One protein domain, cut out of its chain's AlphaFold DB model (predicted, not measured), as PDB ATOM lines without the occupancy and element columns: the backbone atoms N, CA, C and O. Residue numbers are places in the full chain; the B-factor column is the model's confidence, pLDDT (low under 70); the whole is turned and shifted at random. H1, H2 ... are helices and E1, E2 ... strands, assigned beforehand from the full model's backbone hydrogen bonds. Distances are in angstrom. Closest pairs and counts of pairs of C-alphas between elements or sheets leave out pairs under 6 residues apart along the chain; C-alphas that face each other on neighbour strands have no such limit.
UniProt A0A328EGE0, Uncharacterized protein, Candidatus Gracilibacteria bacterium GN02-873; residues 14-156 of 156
ATOM      1  N   PRO A  14      12.387 -35.919 -26.987       87.19
ATOM      2  CA  PRO A  14      11.961 -35.395 -28.280       87.19
ATOM      3  C   PRO A  14      10.490 -34.971 -28.261       87.19
ATOM      4  O   PRO A  14       9.644 -35.645 -27.674       87.19
ATOM      5  N   MET A  15      10.160 -33.871 -28.934       88.56
ATOM      6  CA  MET A  15       8.779 -33.382 -28.982       88.56
ATOM      7  C   MET A  15       7.851 -34.404 -29.656       88.56
ATOM      8  O   MET A  15       6.697 -34.562 -29.267       88.56
ATOM      9  N   GLU A  16       8.364 -35.126 -30.647       88.25
ATOM     10  CA  GLU A  16       7.673 -36.201 -31.358       88.25
ATOM     11  C   GLU A  16       7.282 -37.337 -30.408       88.25
ATOM     12  O   GLU A  16       6.161 -37.836 -30.489       88.25
ATOM     13  N   PHE A  17       8.158 -37.681 -29.457       86.38
ATOM     14  CA  PHE A  17       7.886 -38.695 -28.436       86.38
ATOM     15  C   PHE A  17       6.668 -38.304 -27.591       86.38
ATOM     16  O   PHE A  17       5.771 -39.124 -27.390       86.38
ATOM     17  N   LEU A  18       6.608 -37.047 -27.133       88.88
ATOM     18  CA  LEU A  18       5.494 -36.548 -26.320       88.88
ATOM     19  C   LEU A  18       4.204 -36.438 -27.138       88.88
ATOM     20  O   LEU A  18       3.175 -36.947 -26.702       88.88
ATOM     21  N   LYS A  19       4.263 -35.860 -28.346       90.75
ATOM     22  CA  LYS A  19       3.107 -35.727 -29.253       90.75
ATOM     23  C   LYS A  19       2.445 -37.066 -29.544       90.75
ATOM     24  O   LYS A  19       1.222 -37.169 -29.516       90.75
ATOM     25  N   GLU A  20       3.246 -38.091 -29.802       89.50
ATOM     26  CA  GLU A  20       2.741 -39.435 -30.052       89.50
ATOM     27  C   GLU A  20       1.995 -40.004 -28.838       89.50
ATOM     28  O   GLU A  20       0.925 -40.597 -28.978       89.50
ATOM     29  N   ARG A  21       2.532 -39.805 -27.631       89.62
ATOM     30  CA  ARG A  21       1.927 -40.305 -26.388       89.62
ATOM     31  C   ARG A  21       0.672 -39.517 -26.020       89.62
ATOM     32  O   ARG A  21      -0.293 -40.118 -25.558       89.62
ATOM     33  N   THR A  22       0.625 -38.220 -26.322       92.88
ATOM     34  CA  THR A  22      -0.600 -37.409 -26.239       92.88
ATOM     35  C   THR A  22      -1.673 -37.926 -27.195       92.88
ATOM     36  O   THR A  22      -2.817 -38.112 -26.791       92.88
ATOM     37  N   PHE A  23      -1.313 -38.216 -28.448       92.25
ATOM     38  CA  PHE A  23      -2.251 -38.784 -29.417       92.25
ATOM     39  C   PHE A  23      -2.757 -40.166 -28.975       92.25
ATOM     40  O   PHE A  23      -3.958 -40.423 -28.975       92.25
ATOM     41  N   SER A  24      -1.851 -41.028 -28.510       90.94
ATOM     42  CA  SER A  24      -2.172 -42.372 -28.014       90.94
ATOM     43  C   SER A  24      -3.097 -42.337 -26.791       90.94
ATOM     44  O   SER A  24      -3.996 -43.168 -26.671       90.94
ATOM     45  N   PHE A  25      -2.916 -41.354 -25.901       92.44
ATOM     46  CA  PHE A  25      -3.822 -41.098 -24.781       92.44
ATOM     47  C   PHE A  25      -5.235 -40.759 -25.272       92.44
ATOM     48  O   PHE A  25      -6.204 -41.332 -24.777       92.44
ATOM     49  N   GLY A  26      -5.350 -39.884 -26.279       93.25
ATOM     50  CA  GLY A  26      -6.629 -39.526 -26.897       93.25
ATOM     51  C   GLY A  26      -7.384 -40.743 -27.433       93.25
ATOM     52  O   GLY A  26      -8.536 -40.954 -27.065       93.25
ATOM     53  N   VAL A  27      -6.702 -41.607 -28.191       92.31
ATOM     54  CA  VAL A  27      -7.286 -42.856 -28.722       92.31
ATOM     55  C   VAL A  27      -7.801 -43.767 -27.601       92.31
ATOM     56  O   VAL A  27      -8.883 -44.343 -27.704       92.31
ATOM     57  N   ILE A  28      -7.056 -43.893 -26.497       92.19
ATOM     58  CA  ILE A  28      -7.516 -44.659 -25.332       92.19
ATOM     59  C   ILE A  28      -8.783 -44.028 -24.744       92.19
ATOM     60  O   ILE A  28      -9.744 -44.746 -24.471       92.19
ATOM     61  N   CYS A  29      -8.814 -42.708 -24.567       93.50
ATOM     62  CA  CYS A  29      -9.975 -42.001 -24.032       93.50
ATOM     63  C   CYS A  29     -11.228 -42.145 -24.901       93.50
ATOM     64  O   CYS A  29     -12.301 -42.360 -24.339       93.50
ATOM     65  N   GLU A  30     -11.101 -42.099 -26.229       93.81
ATOM     66  CA  GLU A  30     -12.214 -42.341 -27.160       93.81
ATOM     67  C   GLU A  30     -12.818 -43.737 -26.941       93.81
ATOM     68  O   GLU A  30     -14.021 -43.878 -26.721       93.81
ATOM     69  N   HIS A  31     -11.979 -44.774 -26.855       94.19
ATOM     70  CA  HIS A  31     -12.453 -46.128 -26.558       94.19
ATOM     71  C   HIS A  31     -13.113 -46.251 -25.180       94.19
ATOM     72  O   HIS A  31     -14.108 -46.964 -25.021       94.19
ATOM     73  N   LEU A  32     -12.579 -45.565 -24.165       95.00
ATOM     74  CA  LEU A  32     -13.194 -45.544 -22.837       95.00
ATOM     75  C   LEU A  32     -14.562 -44.852 -22.865       95.00
ATOM     76  O   LEU A  32     -15.482 -45.325 -22.195       95.00
ATOM     77  N   GLN A  33     -14.714 -43.775 -23.639       94.88
ATOM     78  CA  GLN A  33     -15.996 -43.103 -23.843       94.88
ATOM     79  C   GLN A  33     -17.012 -44.043 -24.494       94.88
ATOM     80  O   GLN A  33     -18.102 -44.219 -23.946       94.88
ATOM     81  N   ASP A  34     -16.637 -44.729 -25.571       94.88
ATOM     82  CA  ASP A  34     -17.522 -45.664 -26.275       94.88
ATOM     83  C   ASP A  34     -18.033 -46.791 -25.368       94.88
ATOM     84  O   ASP A  34     -19.231 -47.100 -25.363       94.88
ATOM     85  N   ILE A  35     -17.140 -47.383 -24.570       95.38
ATOM     86  CA  ILE A  35     -17.434 -48.556 -23.732       95.38
ATOM     87  C   ILE A  35     -18.161 -48.171 -22.439       95.38
ATOM     88  O   ILE A  35     -19.072 -48.880 -22.002       95.38
ATOM     89  N   TYR A  36     -17.778 -47.062 -21.802       96.25
ATOM     90  CA  TYR A  36     -18.230 -46.718 -20.450       96.25
ATOM     91  C   TYR A  36     -19.188 -45.521 -20.374       96.25
ATOM     92  O   TYR A  36     -19.583 -45.148 -19.267       96.25
ATOM     93  N   GLN A  37     -19.657 -44.969 -21.498       94.25
ATOM     94  CA  GLN A  37     -20.641 -43.867 -21.535       94.25
ATOM     95  C   GLN A  37     -21.922 -44.110 -20.712       94.25
ATOM     96  O   GLN A  37     -22.548 -43.153 -20.246       94.25
ATOM     97  N   TYR A  38     -22.315 -45.370 -20.501       94.56
ATOM     98  CA  TYR A  38     -23.494 -45.746 -19.705       94.56
ATOM     99  C   TYR A  38     -23.152 -46.320 -18.326       94.56
ATOM    100  O   TYR A  38     -24.057 -46.632 -17.554       94.56
ATOM    101  N   ASN A  39     -21.868 -46.453 -17.986       95.12
ATOM    102  CA  ASN A  39     -21.451 -46.946 -16.681       95.12
ATOM    103  C   ASN A  39     -21.518 -45.803 -15.647       95.12
ATOM    104  O   ASN A  39     -20.750 -44.846 -15.764       95.12
ATOM    105  N   PRO A  40     -22.378 -45.880 -14.614       93.56
ATOM    106  CA  PRO A  40     -22.577 -44.775 -13.674       93.56
ATOM    107  C   PRO A  40     -21.347 -44.470 -12.809       93.56
ATOM    108  O   PRO A  40     -21.215 -43.351 -12.323       93.56
ATOM    109  N   GLU A  41     -20.438 -45.430 -12.623       93.00
ATOM    110  CA  GLU A  41     -19.218 -45.233 -11.834       93.00
ATOM    111  C   GLU A  41     -18.099 -44.551 -12.628       93.00
ATOM    112  O   GLU A  41     -17.247 -43.901 -12.028       93.00
ATOM    113  N   ILE A  42     -18.078 -44.719 -13.953       93.38
ATOM    114  CA  ILE A  42     -16.993 -44.245 -14.827       93.38
ATOM    115  C   ILE A  42     -17.401 -42.997 -15.611       93.38
ATOM    116  O   ILE A  42     -16.606 -42.067 -15.725       93.38
ATOM    117  N   LYS A  43     -18.653 -42.926 -16.082       93.19
ATOM    118  CA  LYS A  43     -19.199 -41.799 -16.853       93.19
ATOM    119  C   LYS A  43     -18.849 -40.411 -16.289       93.19
ATOM    120  O   LYS A  43     -18.511 -39.548 -17.097       93.19
ATOM    121  N   PRO A  44     -18.877 -40.154 -14.963       91.31
ATOM    122  CA  PRO A  44     -18.536 -38.832 -14.428       91.31
ATOM    123  C   PRO A  44     -17.121 -38.348 -14.789       91.31
ATOM    124  O   PRO A  44     -16.891 -37.143 -14.886       91.31
ATOM    125  N   PHE A  45     -16.186 -39.272 -15.022       90.62
ATOM    126  CA  PHE A  45     -14.782 -38.986 -15.329       90.62
ATOM    127  C   PHE A  45     -14.499 -38.858 -16.835       90.62
ATOM    128  O   PHE A  45     -13.385 -38.532 -17.218       90.62
ATOM    129  N   LEU A  46     -15.484 -39.097 -17.705       91.75
ATOM    130  CA  LEU A  46     -15.301 -39.128 -19.163       91.75
ATOM    131  C   LEU A  46     -15.606 -37.791 -19.856       91.75
ATOM    132  O   LEU A  46     -15.989 -37.768 -21.024       91.75
ATOM    133  N   ASN A  47     -15.470 -36.678 -19.135       90.44
ATOM    134  CA  ASN A  47     -15.696 -35.339 -19.677       90.44
ATOM    135  C   ASN A  47     -14.386 -34.704 -20.170       90.44
ATOM    136  O   ASN A  47     -13.340 -34.874 -19.545       90.44
ATOM    137  N   ASP A  48     -14.465 -33.927 -21.250       90.06
ATOM    138  CA  ASP A  48     -13.290 -33.410 -21.964       90.06
ATOM    139  C   ASP A  48     -12.369 -32.552 -21.091       90.06
ATOM    140  O   ASP A  48     -11.147 -32.661 -21.188       90.06
ATOM    141  N   ASN A  49     -12.935 -31.734 -20.197       89.69
ATOM    142  CA  ASN A  49     -12.149 -30.891 -19.294       89.69
ATOM    143  C   ASN A  49     -11.304 -31.740 -18.337       89.69
ATOM    144  O   ASN A  49     -10.112 -31.488 -18.169       89.69
ATOM    145  N   TYR A  50     -11.911 -32.763 -17.730       88.56
ATOM    146  CA  TYR A  50     -11.207 -33.676 -16.836       88.56
ATOM    147  C   TYR A  50     -10.154 -34.497 -17.582       88.56
ATOM    148  O   TYR A  50      -9.015 -34.597 -17.130       88.56
ATOM    149  N   LEU A  51     -10.513 -35.049 -18.743       89.88
ATOM    150  CA  LEU A  51      -9.604 -35.859 -19.552       89.88
ATOM    151  C   LEU A  51      -8.413 -35.044 -20.072       89.88
ATOM    152  O   LEU A  51      -7.301 -35.563 -20.113       89.88
ATOM    153  N   SER A  52      -8.613 -33.765 -20.399       88.75
ATOM    154  CA  SER A  52      -7.531 -32.856 -20.798       88.75
ATOM    155  C   SER A  52      -6.536 -32.620 -19.660       88.75
ATOM    156  O   SER A  52      -5.326 -32.671 -19.877       88.75
ATOM    157  N   GLU A  53      -7.027 -32.412 -18.438       88.56
ATOM    158  CA  GLU A  53      -6.161 -32.225 -17.271       88.56
ATOM    159  C   GLU A  53      -5.434 -33.522 -16.890       88.56
ATOM    160  O   GLU A  53      -4.228 -33.509 -16.636       88.56
ATOM    161  N   LEU A  54      -6.128 -34.664 -16.933       87.88
ATOM    162  CA  LEU A  54      -5.511 -35.974 -16.728       87.88
ATOM    163  C   LEU A  54      -4.432 -36.252 -17.783       87.88
ATOM    164  O   LEU A  54      -3.361 -36.751 -17.439       87.88
ATOM    165  N   CYS A  55      -4.675 -35.892 -19.047       90.44
ATOM    166  CA  CYS A  55      -3.687 -36.002 -20.116       90.44
ATOM    167  C   CYS A  55      -2.445 -35.168 -19.804       90.44
ATOM    168  O   CYS A  55      -1.334 -35.672 -19.942       90.44
ATOM    169  N   ARG A  56      -2.612 -33.914 -19.367       88.25
ATOM    170  CA  ARG A  56      -1.492 -33.036 -19.005       88.25
ATOM    171  C   ARG A  56      -0.611 -33.683 -17.937       88.25
ATOM    172  O   ARG A  56       0.579 -33.862 -18.163       88.25
ATOM    173  N   ILE A  57      -1.214 -34.125 -16.833       85.81
ATOM    174  CA  ILE A  57      -0.495 -34.770 -15.723       85.81
ATOM    175  C   ILE A  57       0.193 -36.062 -16.192       85.81
ATOM    176  O   ILE A  57       1.352 -36.315 -15.860       85.81
ATOM    177  N   ASN A  58      -0.495 -36.874 -16.996       87.75
ATOM    178  CA  ASN A  58       0.057 -38.114 -17.530       87.75
ATOM    179  C   ASN A  58       1.276 -37.860 -18.430       87.75
ATOM    180  O   ASN A  58       2.274 -38.574 -18.334       87.75
ATOM    181  N   ILE A  59       1.212 -36.846 -19.296       88.31
ATOM    182  CA  ILE A  59       2.312 -36.487 -20.197       88.31
ATOM    183  C   ILE A  59       3.488 -35.882 -19.432       88.31
ATOM    184  O   ILE A  59       4.623 -36.242 -19.738       88.31
ATOM    185  N   ASP A  60       3.240 -35.066 -18.406       84.81
ATOM    186  CA  ASP A  60       4.290 -34.543 -17.523       84.81
ATOM    187  C   ASP A  60       5.074 -35.702 -16.868       84.81
ATOM    188  O   ASP A  60       6.310 -35.722 -16.880       84.81
ATOM    189  N   LEU A  61       4.375 -36.732 -16.371       81.75
ATOM    190  CA  LEU A  61       5.022 -37.920 -15.804       81.75
ATOM    191  C   LEU A  61       5.801 -38.716 -16.860       81.75
ATOM    192  O   LEU A  61       6.941 -39.118 -16.625       81.75
ATOM    193  N   VAL A  62       5.212 -38.936 -18.033       82.75
ATOM    194  CA  VAL A  62       5.866 -39.627 -19.156       82.75
ATOM    195  C   VAL A  62       7.126 -38.889 -19.615       82.75
ATOM    196  O   VAL A  62       8.125 -39.528 -19.953       82.75
ATOM    197  N   GLU A  63       7.122 -37.556 -19.590       85.06
ATOM    198  CA  GLU A  63       8.302 -36.748 -19.880       85.06
ATOM    199  C   GLU A  63       9.407 -36.987 -18.843       85.06
ATOM    200  O   GLU A  63      10.561 -37.222 -19.208       85.06
ATOM    201  N   ILE A  64       9.064 -36.981 -17.552       79.62
ATOM    202  CA  ILE A  64      10.004 -37.275 -16.460       79.62
ATOM    203  C   ILE A  64      10.619 -38.667 -16.639       79.62
ATOM    204  O   ILE A  64      11.844 -38.802 -16.608       79.62
ATOM    205  N   ILE A  65       9.791 -39.686 -16.891       78.56
ATOM    206  CA  ILE A  65      10.233 -41.063 -17.169       78.56
ATOM    207  C   ILE A  65      11.220 -41.073 -18.348       78.56
ATOM    208  O   ILE A  65      12.307 -41.647 -18.261       78.56
ATOM    209  N   GLY A  66      10.874 -40.392 -19.445       79.62
ATOM    210  CA  GLY A  66      11.721 -40.280 -20.632       79.62
ATOM    211  C   GLY A  66      13.074 -39.622 -20.347       79.62
ATOM    212  O   GLY A  66      14.106 -40.112 -20.810       79.62
ATOM    213  N   LYS A  67      13.104 -38.550 -19.548       80.88
ATOM    214  CA  LYS A  67      14.349 -37.873 -19.141       80.88
ATOM    215  C   LYS A  67      15.244 -38.783 -18.310       80.88
ATOM    216  O   LYS A  67      16.454 -38.809 -18.537       80.88
ATOM    217  N   ILE A  68      14.665 -39.539 -17.382       75.50
ATOM    218  CA  ILE A  68      15.433 -40.457 -16.537       75.50
ATOM    219  C   ILE A  68      16.030 -41.590 -17.380       75.50
ATOM    220  O   ILE A  68      17.225 -41.852 -17.272       75.50
ATOM    221  N   ASN A  69      15.267 -42.156 -18.320       74.94
ATOM    222  CA  ASN A  69      15.784 -43.150 -19.269       74.94
ATOM    223  C   ASN A  69      16.990 -42.652 -20.073       74.94
ATOM    224  O   ASN A  69      17.958 -43.386 -20.276       74.94
ATOM    225  N   LEU A  70      16.938 -41.406 -20.552       76.44
ATOM    226  CA  LEU A  70      18.053 -40.802 -21.281       76.44
ATOM    227  C   LEU A  70      19.280 -40.640 -20.379       76.44
ATOM    228  O   LEU A  70      20.394 -40.952 -20.801       76.44
ATOM    229  N   ALA A  71      19.077 -40.203 -19.134       75.00
ATOM    230  CA  ALA A  71      20.144 -40.065 -18.152       75.00
ATOM    231  C   ALA A  71      20.826 -41.403 -17.832       75.00
ATOM    232  O   ALA A  71      22.059 -41.469 -17.780       75.00
ATOM    233  N   GLU A  72      20.039 -42.464 -17.660       70.44
ATOM    234  CA  GLU A  72      20.526 -43.823 -17.416       70.44
ATOM    235  C   GLU A  72      21.317 -44.359 -18.609       70.44
ATOM    236  O   GLU A  72      22.449 -44.812 -18.436       70.44
ATOM    237  N   ALA A  73      20.786 -44.229 -19.827       72.69
ATOM    238  CA  ALA A  73      21.478 -44.667 -21.038       72.69
ATOM    239  C   ALA A  73      22.835 -43.958 -21.219       72.69
ATOM    240  O   ALA A  73      23.825 -44.572 -21.624       72.69
ATOM    241  N   ASP A  74      22.907 -42.667 -20.892       72.94
ATOM    242  CA  ASP A  74      24.152 -41.896 -20.904       72.94
ATOM    243  C   ASP A  74      25.147 -42.360 -19.832       72.94
ATOM    244  O   ASP A  74      26.362 -42.343 -20.062       72.94
ATOM    245  N   PHE A  75      24.661 -42.751 -18.654       70.75
ATOM    246  CA  PHE A  75      25.486 -43.310 -17.587       70.75
ATOM    247  C   PHE A  75      26.039 -44.688 -17.966       70.75
ATOM    248  O   PHE A  75      27.239 -44.920 -17.804       70.75
ATOM    249  N   GLU A  76      25.205 -45.570 -18.525       68.06
ATOM    250  CA  GLU A  76      25.594 -46.902 -19.008       68.06
ATOM    251  C   GLU A  76      26.680 -46.812 -20.085       68.06
ATOM    252  O   GLU A  76      27.723 -47.455 -19.967       68.06
ATOM    253  N   LYS A  77      26.512 -45.929 -21.081       73.00
ATOM    254  CA  LYS A  77      27.533 -45.678 -22.118       73.00
ATOM    255  C   LYS A  77      28.881 -45.248 -21.537       73.00
ATOM    256  O   LYS A  77      29.925 -45.600 -22.080       73.00
ATOM    257  N   LYS A  78      28.873 -44.475 -20.447       70.06
ATOM    258  CA  LYS A  78      30.090 -43.998 -19.764       70.06
ATOM    259  C   LYS A  78      30.699 -45.042 -18.828       70.06
ATOM    260  O   LYS A  78      31.848 -44.874 -18.422       70.06
ATOM    261  N   LYS A  79      29.958 -46.097 -18.471       65.44
ATOM    262  CA  LYS A  79      30.398 -47.178 -17.575       65.44
ATOM    263  C   LYS A  79      30.091 -48.564 -18.165       65.44
ATOM    264  O   LYS A  79      29.356 -49.338 -17.553       65.44
ATOM    265  N   PRO A  80      30.704 -48.922 -19.306       58.62
ATOM    266  CA  PRO A  80      30.383 -50.149 -20.043       58.62
ATOM    267  C   PRO A  80      30.736 -51.456 -19.304       58.62
ATOM    268  O   PRO A  80      30.371 -52.527 -19.766       58.62
ATOM    269  N   HIS A  81      31.448 -51.391 -18.171       57.12
ATOM    270  CA  HIS A  81      31.910 -52.555 -17.399       57.12
ATOM    271  C   HIS A  81      30.916 -53.045 -16.328       57.12
ATOM    272  O   HIS A  81      31.218 -53.989 -15.604       57.12
ATOM    273  N   LEU A  82      29.757 -52.396 -16.174       55.75
ATOM    274  CA  LEU A  82      28.681 -52.877 -15.305       55.75
ATOM    275  C   LEU A  82      27.829 -53.883 -16.095       55.75
ATOM    276  O   LEU A  82      27.021 -53.482 -16.923       55.75
ATOM    277  N   GLU A  83      27.998 -55.183 -15.836       51.91
ATOM    278  CA  GLU A  83      27.376 -56.314 -16.566       51.91
ATOM    279  C   GLU A  83      25.832 -56.373 -16.546       51.91
ATOM    280  O   GLU A  83      25.238 -57.264 -17.151       51.91
ATOM    281  N   TYR A  84      25.142 -55.449 -15.875       53.12
ATOM    282  CA  TYR A  84      23.691 -55.517 -15.712       53.12
ATOM    283  C   TYR A  84      22.956 -54.617 -16.711       53.12
ATOM    284  O   TYR A  84      22.846 -53.408 -16.493       53.12
ATOM    285  N   ASN A  85      22.419 -55.241 -17.767       53.56
ATOM    286  CA  ASN A  85      21.546 -54.631 -18.773       53.56
ATOM    287  C   ASN A  85      20.111 -55.188 -18.640       53.56
ATOM    288  O   ASN A  85      19.751 -56.131 -19.351       53.56
ATOM    289  N   PRO A  86      19.303 -54.673 -17.697       52.62
ATOM    290  CA  PRO A  86      17.955 -55.173 -17.481       52.62
ATOM    291  C   PRO A  86      17.015 -54.820 -18.645       52.62
ATOM    292  O   PRO A  86      17.253 -53.836 -19.366       52.62
ATOM    293  N   PRO A  87      15.911 -55.574 -18.818       46.16
ATOM    294  CA  PRO A  87      14.835 -55.172 -19.713       46.16
ATOM    295  C   PRO A  87      14.337 -53.765 -19.353       46.16
ATOM    296  O   PRO A  87      14.413 -53.337 -18.202       46.16
ATOM    297  N   SER A  88      13.826 -53.030 -20.345       49.44
ATOM    298  CA  SER A  88      13.465 -51.609 -20.210       49.44
ATOM    299  C   SER A  88      12.560 -51.310 -19.011       49.44
ATOM    300  O   SER A  88      12.681 -50.243 -18.424       49.44
ATOM    301  N   TRP A  89      11.715 -52.261 -18.600       48.41
ATOM    302  CA  TRP A  89      10.845 -52.114 -17.437       48.41
ATOM    303  C   TRP A  89      11.537 -52.312 -16.071       48.41
ATOM    304  O   TRP A  89      11.086 -51.742 -15.084       48.41
ATOM    305  N   GLU A  90      12.641 -53.065 -15.999       46.62
ATOM    306  CA  GLU A  90      13.490 -53.197 -14.796       46.62
ATOM    307  C   GLU A  90      14.482 -52.029 -14.663       46.62
ATOM    308  O   GLU A  90      14.885 -51.692 -13.549       46.62
ATOM    309  N   ARG A  91      14.846 -51.357 -15.770       49.38
ATOM    310  CA  ARG A  91      15.617 -50.093 -15.723       49.38
ATOM    311  C   ARG A  91      14.898 -49.053 -14.859       49.38
ATOM    312  O   ARG A  91      15.495 -48.486 -13.949       49.38
ATOM    313  N   PHE A  92      13.573 -48.982 -15.009       51.09
ATOM    314  CA  PHE A  92      12.663 -48.180 -14.186       51.09
ATOM    315  C   PHE A  92      12.598 -48.559 -12.690       51.09
ATOM    316  O   PHE A  92      11.875 -47.920 -11.938       51.09
ATOM    317  N   GLN A  93      13.287 -49.593 -12.207       50.56
ATOM    318  CA  GLN A  93      13.319 -49.921 -10.770       50.56
ATOM    319  C   GLN A  93      14.686 -49.663 -10.132       50.56
ATOM    320  O   GLN A  93      14.786 -49.521  -8.913       50.56
ATOM    321  N   LYS A  94      15.744 -49.568 -10.944       52.66
ATOM    322  CA  LYS A  94      17.138 -49.613 -10.481       52.66
ATOM    323  C   LYS A  94      17.600 -48.341  -9.752       52.66
ATOM    324  O   LYS A  94      18.591 -48.395  -9.028       52.66
ATOM    325  N   TYR A  95      16.881 -47.222  -9.889       51.16
ATOM    326  CA  TYR A  95      17.280 -45.919  -9.340       51.16
ATOM    327  C   TYR A  95      16.097 -45.135  -8.757       51.16
ATOM    328  O   TYR A  95      15.608 -44.226  -9.411       51.16
ATOM    329  N   HIS A  96      15.623 -45.488  -7.552       55.78
ATOM    330  CA  HIS A  96      14.709 -44.680  -6.709       55.78
ATOM    331  C   HIS A  96      13.666 -43.822  -7.466       55.78
ATOM    332  O   HIS A  96      13.456 -42.654  -7.137       55.78
ATOM    333  N   GLN A  97      13.025 -44.386  -8.496       61.25
ATOM    334  CA  GLN A  97      12.215 -43.606  -9.429       61.25
ATOM    335  C   GLN A  97      11.044 -42.933  -8.694       61.25
ATOM    336  O   GLN A  97      10.506 -43.508  -7.741       61.25
ATOM    337  N   PRO A  98      10.595 -41.737  -9.119       60.22
ATOM    338  CA  PRO A  98       9.433 -41.087  -8.511       60.22
ATOM    339  C   PRO A  98       8.118 -41.842  -8.786       60.22
ATOM    340  O   PRO A  98       7.087 -41.521  -8.215       60.22
ATOM    341  N   TYR A  99       8.156 -42.889  -9.609       68.56
ATOM    342  CA  TYR A  99       7.013 -43.708  -9.978       68.56
ATOM    343  C   TYR A  99       7.271 -45.194  -9.702       68.56
ATOM    344  O   TYR A  99       8.404 -45.674  -9.721       68.56
ATOM    345  N   GLY A 100       6.197 -45.932  -9.448       72.44
ATOM    346  CA  GLY A 100       6.189 -47.384  -9.350       72.44
ATOM    347  C   GLY A 100       5.665 -47.984 -10.644       72.44
ATOM    348  O   GLY A 100       4.599 -47.600 -11.113       72.44
ATOM    349  N   PHE A 101       6.388 -48.937 -11.226       78.25
ATOM    350  CA  PHE A 101       5.832 -49.755 -12.300       78.25
ATOM    351  C   PHE A 101       4.812 -50.739 -11.720       78.25
ATOM    352  O   PHE A 101       5.132 -51.498 -10.806       78.25
ATOM    353  N   VAL A 102       3.595 -50.729 -12.259       80.69
ATOM    354  CA  VAL A 102       2.503 -51.603 -11.813       80.69
ATOM    355  C   VAL A 102       2.424 -52.840 -12.692       80.69
ATOM    356  O   VAL A 102       2.452 -53.965 -12.201       80.69
ATOM    357  N   ALA A 103       2.276 -52.631 -13.999       84.31
ATOM    358  CA  ALA A 103       2.040 -53.704 -14.950       84.31
ATOM    359  C   ALA A 103       2.293 -53.244 -16.387       84.31
ATOM    360  O   ALA A 103       2.279 -52.056 -16.701       84.31
ATOM    361  N   SER A 104       2.468 -54.215 -17.280       87.81
ATOM    362  CA  SER A 104       2.447 -54.014 -18.726       87.81
ATOM    363  C   SER A 104       1.404 -54.963 -19.300       87.81
ATOM    364  O   SER A 104       1.533 -56.182 -19.158       87.81
ATOM    365  N   VAL A 105       0.343 -54.414 -19.883       89.38
ATOM    366  CA  VAL A 105      -0.841 -55.172 -20.321       89.38
ATOM    367  C   VAL A 105      -1.238 -54.774 -21.738       89.38
ATOM    368  O   VAL A 105      -1.012 -53.626 -22.107       89.38
ATOM    369  N   PRO A 106      -1.866 -55.653 -22.535       90.12
ATOM    370  CA  PRO A 106      -2.400 -55.251 -23.831       90.12
ATOM    371  C   PRO A 106      -3.388 -54.077 -23.724       90.12
ATOM    372  O   PRO A 106      -4.178 -54.064 -22.775       90.12
ATOM    373  N   PRO A 107      -3.425 -53.135 -24.689       89.31
ATOM    374  CA  PRO A 107      -4.371 -52.018 -24.672       89.31
ATOM    375  C   PRO A 107      -5.817 -52.477 -24.503       89.31
ATOM    376  O   PRO A 107      -6.545 -51.953 -23.667       89.31
ATOM    377  N   ILE A 108      -6.204 -53.539 -25.213       89.25
ATOM    378  CA  ILE A 108      -7.551 -54.105 -25.114       89.25
ATOM    379  C   ILE A 108      -7.843 -54.698 -23.728       89.25
ATOM    380  O   ILE A 108      -8.979 -54.641 -23.264       89.25
ATOM    381  N   ALA A 109      -6.831 -55.240 -23.045       92.00
ATOM    382  CA  ALA A 109      -6.983 -55.757 -21.688       92.00
ATOM    383  C   ALA A 109      -7.137 -54.612 -20.682       92.00
ATOM    384  O   ALA A 109      -7.981 -54.703 -19.797       92.00
ATOM    385  N   PHE A 110      -6.379 -53.522 -20.845       93.31
ATOM    386  CA  PHE A 110      -6.538 -52.310 -20.042       93.31
ATOM    387  C   PHE A 110      -7.935 -51.700 -20.215       93.31
ATOM    388  O   PHE A 110      -8.656 -51.531 -19.234       93.31
ATOM    389  N   ILE A 111      -8.334 -51.439 -21.464       93.56
ATOM    390  CA  ILE A 111      -9.606 -50.792 -21.822       93.56
ATOM    391  C   ILE A 111     -10.809 -51.587 -21.300       93.56
ATOM    392  O   ILE A 111     -11.789 -50.993 -20.868       93.56
ATOM    393  N   ASN A 112     -10.738 -52.921 -21.291       92.69
ATOM    394  CA  ASN A 112     -11.838 -53.771 -20.830       92.69
ATOM    395  C   ASN A 112     -11.800 -54.103 -19.331       92.69
ATOM    396  O   ASN A 112     -12.661 -54.852 -18.871       92.69
ATOM    397  N   HIS A 113     -10.838 -53.589 -18.555       94.62
ATOM    398  CA  HIS A 113     -10.708 -53.896 -17.128       94.62
ATOM    399  C   HIS A 113     -11.243 -52.741 -16.257       94.62
ATOM    400  O   HIS A 113     -10.488 -51.821 -15.924       94.62
ATOM    401  N   PRO A 114     -12.497 -52.798 -15.749       93.38
ATOM    402  CA  PRO A 114     -13.154 -51.635 -15.142       93.38
ATOM    403  C   PRO A 114     -12.408 -51.052 -13.943       93.38
ATOM    404  O   PRO A 114     -12.432 -49.846 -13.724       93.38
ATOM    405  N   GLN A 115     -11.741 -51.894 -13.146       92.44
ATOM    406  CA  GLN A 115     -10.967 -51.415 -12.002       92.44
ATOM    407  C   GLN A 115      -9.704 -50.641 -12.414       92.44
ATOM    408  O   GLN A 115      -9.461 -49.580 -11.854       92.44
ATOM    409  N   MET A 116      -8.954 -51.106 -13.422       91.56
ATOM    410  CA  MET A 116      -7.773 -50.392 -13.924       91.56
ATOM    411  C   MET A 116      -8.173 -49.060 -14.551       91.56
ATOM    412  O   MET A 116      -7.546 -48.042 -14.274       91.56
ATOM    413  N   VAL A 117      -9.265 -49.057 -15.321       94.00
ATOM    414  CA  VAL A 117      -9.851 -47.841 -15.890       94.00
ATOM    415  C   VAL A 117     -10.267 -46.869 -14.788       94.00
ATOM    416  O   VAL A 117      -9.933 -45.692 -14.860       94.00
ATOM    417  N   LYS A 118     -10.943 -47.342 -13.734       90.75
ATOM    418  CA  LYS A 118     -11.319 -46.504 -12.586       90.75
ATOM    419  C   LYS A 118     -10.113 -45.925 -11.860       90.75
ATOM    420  O   LYS A 118     -10.179 -44.783 -11.422       90.75
ATOM    421  N   ASP A 119      -9.048 -46.695 -11.679       89.25
ATOM    422  CA  ASP A 119      -7.852 -46.208 -10.993       89.25
ATOM    423  C   ASP A 119      -7.089 -45.185 -11.852       89.25
ATOM    424  O   ASP A 119      -6.684 -44.146 -11.329       89.25
ATOM    425  N   PHE A 120      -7.022 -45.398 -13.167       90.56
ATOM    426  CA  PHE A 120      -6.477 -44.435 -14.129       90.56
ATOM    427  C   PHE A 120      -7.289 -43.134 -14.168       90.56
ATOM    428  O   PHE A 120      -6.754 -42.053 -13.939       90.56
ATOM    429  N   LEU A 121      -8.610 -43.230 -14.344       89.38
ATOM    430  CA  LEU A 121      -9.527 -42.083 -14.373       89.38
ATOM    431  C   LEU A 121      -9.693 -41.386 -13.020       89.38
ATOM    432  O   LEU A 121     -10.420 -40.406 -12.929       89.38
ATOM    433  N   ARG A 122      -9.075 -41.897 -11.953       85.69
ATOM    434  CA  ARG A 122      -8.984 -41.226 -10.650       85.69
ATOM    435  C   ARG A 122      -7.590 -40.657 -10.390       85.69
ATOM    436  O   ARG A 122      -7.340 -40.202  -9.279       85.69
ATOM    437  N   GLY A 123      -6.688 -40.720 -11.370       81.19
ATOM    438  CA  GLY A 123      -5.302 -40.270 -11.241       81.19
ATOM    439  C   GLY A 123      -4.467 -41.103 -10.265       81.19
ATOM    440  O   GLY A 123      -3.449 -40.630  -9.773       81.19
ATOM    441  N   LYS A 124      -4.892 -42.330  -9.934       84.19
ATOM    442  CA  LYS A 124      -4.092 -43.232  -9.088       84.19
ATOM    443  C   LYS A 124      -3.007 -43.936  -9.887       84.19
ATOM    444  O   LYS A 124      -1.975 -44.307  -9.336       84.19
ATOM    445  N   THR A 125      -3.281 -44.171 -11.165       86.50
ATOM    446  CA  THR A 125      -2.344 -44.766 -12.104       86.50
ATOM    447  C   THR A 125      -2.243 -43.915 -13.360       86.50
ATOM    448  O   THR A 125      -3.166 -43.187 -13.718       86.50
ATOM    449  N   TYR A 126      -1.109 -44.036 -14.031       87.81
ATOM    450  CA  TYR A 126      -0.748 -43.338 -15.254       87.81
ATOM    451  C   TYR A 126      -0.328 -44.354 -16.300       87.81
ATOM    452  O   TYR A 126       0.067 -45.475 -15.965       87.81
ATOM    453  N   ILE A 127      -0.402 -43.966 -17.564       88.00
ATOM    454  CA  ILE A 127      -0.134 -44.851 -18.685       88.00
ATOM    455  C   ILE A 127       0.936 -44.278 -19.608       88.00
ATOM    456  O   ILE A 127       0.934 -43.096 -19.949       88.00
ATOM    457  N   MET A 128       1.827 -45.144 -20.076       87.00
ATOM    458  CA  MET A 128       2.685 -44.877 -21.224       87.00
ATOM    459  C   MET A 128       2.340 -45.884 -22.310       87.00
ATOM    460  O   MET A 128       2.462 -47.095 -22.117       87.00
ATOM    461  N   TYR A 129       1.900 -45.371 -23.450       81.50
ATOM    462  CA  TYR A 129       1.565 -46.159 -24.623       81.50
ATOM    463  C   TYR A 129       1.975 -45.383 -25.872       81.50
ATOM    464  O   TYR A 129       1.835 -44.160 -25.922       81.50
ATOM    465  N   SER A 130       2.520 -46.099 -26.846       75.25
ATOM    466  CA  SER A 130       2.927 -45.581 -28.144       75.25
ATOM    467  C   SER A 130       2.309 -46.489 -29.197       75.25
ATOM    468  O   SER A 130       2.345 -47.708 -29.064       75.25
ATOM    469  N   LEU A 131       1.695 -45.887 -30.214       67.12
ATOM    470  CA  LEU A 131       1.088 -46.621 -31.324       67.12
ATOM    471  C   LEU A 131       2.139 -47.120 -32.329       67.12
ATOM    472  O   LEU A 131       1.845 -48.034 -33.100       67.12
ATOM    473  N   HIS A 132       3.339 -46.525 -32.347       62.00
ATOM    474  CA  HIS A 132       4.429 -46.900 -33.254       62.00
ATOM    475  C   HIS A 132       5.445 -47.861 -32.637       62.00
ATOM    476  O   HIS A 132       6.033 -48.669 -33.358       62.00
ATOM    477  N   ASP A 133       5.643 -47.815 -31.321       56.94
ATOM    478  CA  ASP A 133       6.417 -48.817 -30.609       56.94
ATOM    479  C   ASP A 133       5.559 -50.086 -30.571       56.94
ATOM    480  O   ASP A 133       4.643 -50.193 -29.768       56.94
ATOM    481  N   HIS A 134       5.845 -51.057 -31.443       48.78
ATOM    482  CA  HIS A 134       5.190 -52.374 -31.564       48.78
ATOM    483  C   HIS A 134       5.114 -53.220 -30.267       48.78
ATOM    484  O   HIS A 134       4.843 -54.421 -30.307       48.78
ATOM    485  N   GLY A 135       5.395 -52.649 -29.098       56.53
ATOM    486  CA  GLY A 135       4.922 -53.194 -27.846       56.53
ATOM    487  C   GLY A 135       3.416 -53.006 -27.813       56.53
ATOM    488  O   GLY A 135       2.957 -51.937 -27.437       56.53
ATOM    489  N   ASP A 136       2.660 -54.044 -28.176       71.00
ATOM    490  CA  ASP A 136       1.200 -54.160 -28.022       71.00
ATOM    491  C   ASP A 136       0.772 -54.078 -26.541       71.00
ATOM    492  O   ASP A 136       0.048 -54.938 -26.036       71.00
ATOM    493  N   LYS A 137       1.298 -53.121 -25.776       83.69
ATOM    494  CA  LYS A 137       1.224 -53.044 -24.328       83.69
ATOM    495  C   LYS A 137       1.169 -51.597 -23.860       83.69
ATOM    496  O   LYS A 137       2.020 -50.776 -24.182       83.69
ATOM    497  N   VAL A 138       0.208 -51.335 -22.995       84.81
ATOM    498  CA  VAL A 138       0.151 -50.163 -22.133       84.81
ATOM    499  C   VAL A 138       1.003 -50.450 -20.902       84.81
ATOM    500  O   VAL A 138       0.792 -51.452 -20.210       84.81
ATOM    501  N   TYR A 139       1.967 -49.580 -20.623       86.56
ATOM    502  CA  TYR A 139       2.720 -49.601 -19.373       86.56
ATOM    503  C   TYR A 139       1.985 -48.755 -18.342       86.56
ATOM    504  O   TYR A 139       1.633 -47.614 -18.629       86.56
ATOM    505  N   ILE A 140       1.750 -49.316 -17.160       84.81
ATOM    506  CA  ILE A 140       0.982 -48.694 -16.085       84.81
ATOM    507  C   ILE A 140       1.926 -48.356 -14.939       84.81
ATOM    508  O   ILE A 140       2.702 -49.205 -14.491       84.81
ATOM    509  N   PHE A 141       1.812 -47.132 -14.441       83.69
ATOM    510  CA  PHE A 141       2.636 -46.595 -13.368       83.69
ATOM    511  C   PHE A 141       1.768 -46.008 -12.261       83.69
ATOM    512  O   PHE A 141       0.648 -45.577 -12.514       83.69
ATOM    513  N   THR A 142       2.284 -45.954 -11.043       79.81
ATOM    514  CA  THR A 142       1.753 -45.127  -9.953       79.81
ATOM    515  C   THR A 142       2.763 -44.044  -9.637       79.81
ATOM    516  O   THR A 142       3.966 -44.284  -9.717       79.81
ATOM    517  N   ASP A 143       2.304 -42.865  -9.239       68.62
ATOM    518  CA  ASP A 143       3.185 -41.944  -8.528       68.62
ATOM    519  C   ASP A 143       3.407 -42.524  -7.118       68.62
ATOM    520  O   ASP A 143       2.436 -42.847  -6.428       68.62
ATOM    521  N   MET A 144       4.659 -42.780  -6.726       57.91
ATOM    522  CA  MET A 144       4.952 -43.345  -5.402       57.91
ATOM    523  C   MET A 144       5.227 -42.280  -4.341       57.91
ATOM    524  O   MET A 144       5.214 -42.637  -3.168       57.91
ATOM    525  N   MET A 145       5.445 -41.011  -4.697       52.78
ATOM    526  CA  MET A 145       5.660 -39.912  -3.748       52.78
ATOM    527  C   MET A 145       5.625 -38.572  -4.480       52.78
ATOM    528  O   MET A 145       6.262 -38.450  -5.521       52.78
ATOM    529  N   ASN A 146       5.009 -37.551  -3.859       47.28
ATOM    530  CA  ASN A 146       5.110 -36.139  -4.253       47.28
ATOM    531  C   ASN A 146       6.503 -35.837  -4.831       47.28
ATOM    532  O   ASN A 146       7.489 -35.780  -4.093       47.28
ATOM    533  N   PHE A 147       6.565 -35.665  -6.154       41.62
ATOM    534  CA  PHE A 147       7.775 -35.514  -6.972       41.62
ATOM    535  C   PHE A 147       8.868 -34.620  -6.344       41.62
ATOM    536  O   PHE A 147      10.062 -34.872  -6.508       41.62
ATOM    537  N   SER A 148       8.473 -33.612  -5.562       39.56
ATOM    538  CA  SER A 148       9.356 -32.695  -4.837       39.56
ATOM    539  C   SER A 148      10.229 -33.337  -3.750       39.56
ATOM    540  O   SER A 148      11.380 -32.930  -3.593       39.56
ATOM    541  N   GLU A 149       9.724 -34.312  -2.989       38.84
ATOM    542  CA  GLU A 149      10.445 -34.882  -1.834       38.84
ATOM    543  C   GLU A 149      11.564 -35.837  -2.274       38.84
ATOM    544  O   GLU A 149      12.640 -35.854  -1.681       38.84
ATOM    545  N   ARG A 150      11.371 -36.559  -3.384       43.94
ATOM    546  CA  ARG A 150      12.363 -37.509  -3.918       43.94
ATOM    547  C   ARG A 150      13.413 -36.891  -4.823       43.94
ATOM    548  O   ARG A 150      14.547 -37.366  -4.834       43.94
ATOM    549  N   VAL A 151      13.074 -35.819  -5.544       39.53
ATOM    550  CA  VAL A 151      14.098 -34.996  -6.197       39.53
ATOM    551  C   VAL A 151      15.092 -34.540  -5.127       39.53
ATOM    552  O   VAL A 151      16.278 -34.741  -5.311       39.53
ATOM    553  N   ALA A 152      14.652 -34.091  -3.947       39.88
ATOM    554  CA  ALA A 152      15.572 -33.733  -2.864       39.88
ATOM    555  C   ALA A 152      16.477 -34.894  -2.377       39.88
ATOM    556  O   ALA A 152      17.643 -34.647  -2.085       39.88
ATOM    557  N   GLU A 153      15.992 -36.141  -2.336       34.38
ATOM    558  CA  GLU A 153      16.782 -37.315  -1.909       34.38
ATOM    559  C   GLU A 153      17.789 -37.810  -2.958       34.38
ATOM    560  O   GLU A 153      18.905 -38.169  -2.599       34.38
ATOM    561  N   ILE A 154      17.442 -37.805  -4.251       37.00
ATOM    562  CA  ILE A 154      18.395 -38.132  -5.337       37.00
ATOM    563  C   ILE A 154      19.482 -37.047  -5.445       37.00
ATOM    564  O   ILE A 154      20.580 -37.294  -5.947       37.00
ATOM    565  N   LEU A 155      19.166 -35.835  -4.981       35.47
ATOM    566  CA  LEU A 155      20.044 -34.673  -5.016       35.47
ATOM    567  C   LEU A 155      21.016 -34.561  -3.830       35.47
ATOM    568  O   LEU A 155      21.943 -33.746  -3.934       35.47
ATOM    569  N   HIS A 156      20.813 -35.328  -2.753       29.72
ATOM    570  CA  HIS A 156      21.611 -35.320  -1.517       29.72
ATOM    571  C   HIS A 156      22.713 -36.388  -1.508       29.72
ATOM    572  O   HIS A 156      23.789 -36.084  -0.938       29.72
TER     573      HIS A 156
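AT A GLANCE: This is residues 14 to 156 of the 156 residues of an uncharacterized protein of Candidatus Gracilibacteria bacterium GN02-873 (UniProt A0A328EGE0). A long helix, H2, runs along the length of the domain; H1 folds back across part of it, and a small antiparallel sheet packs through its edge strand E2 on H2's residues 54 to 65. The short helices H4 and H5 lie beside the sheet, H6 lies off to itself after E3, and residues 77 to 83 stick out. The 143 printed residues hold six named helices and three named strands, along the chain H1 H2 H3 E1 H4 H5 E2 E3 H6, with sheet order E1 E3 E2, mostly helix. The whole is compact, with a radius of gyration of the C-alphas of 16.3 A, yet elongated, spanning 55 by 34 by 27 A.

IN THESE COORDINATES: Find C-alpha 15 at (8.779, -33.382, -28.982); from there H1 runs 31.3 A to residue 36. H2, residues 48 to 78, covers 44.7 A and ends at C-alpha 78, (30.090, -43.998, -19.764). Next come H3, residues 88 to 91, 5.2 A, and E1, residues 99 to 105, 17.3 A. H4, residues 107 to 111, spans 6.1 A; H5, residues 114 to 120, 9.9 A; E2, residues 126 to 128, 7.1 A. E3, residues 138 to 143, covers 16.2 A, and H6, residues 147 to 154, 11.1 A, ending at (18.395, -38.132, -5.337).

HOW THE PARTS SIT: Look first at H1 and H2, a helical hairpin: H2 touches H1 with residues 51 to 63 alone, closest at the C-alphas of Thr 22 and Ile 59, 6.8 A, at a steep tilt of 41 degrees, opposite ways. H2 and the sheet make two layers, a helix on one face of a sheet; its height over the sheet is 7.0 A, and its closest C-alphas to E2 are Asn 58 and Tyr 126, 5.8 A. E1 and E3 are antiparallel at 157 degrees, with N 138 and O 105 at 2.7 A; E2 and E3, a hairpin, are antiparallel at 141 degrees, with N 126 and O 141 at 2.8 A. E1, H4 H5, E2 form a split strand-helix-strand unit, two strands running the same way with E3 between them, its crossover right-handed. H1 and H4 only just touch, with 3 pairs of C-alphas within 8 A, closest Leu 32 and Ile 111, 6.4 A. H5 only grazes the sheet, with residues 116 to 120; H3 is close to H2 but not clearly touching, at 7.8 A between the C-alphas of Asn 69 and Arg 91. H6 is not on the sheet and touches no helix. In H1, H2, H4, H5 and H6 every O i to N i+4 pair is within hydrogen-bond range; H3 is too short for one, and its 1 O i to N i+3 pair is not within range.

THE WHOLE: The two C-alphas farthest apart are those of Tyr 38 and His 81, 55.9 A. The printed part has no cut, and the link from H1 to H2, 11 residues, is long. Expect low confidence, pLDDT under 70, at residue 76 and residues 79 to 99, 131 to 135 and 143 to 156; the mean of the printed part is 76.8.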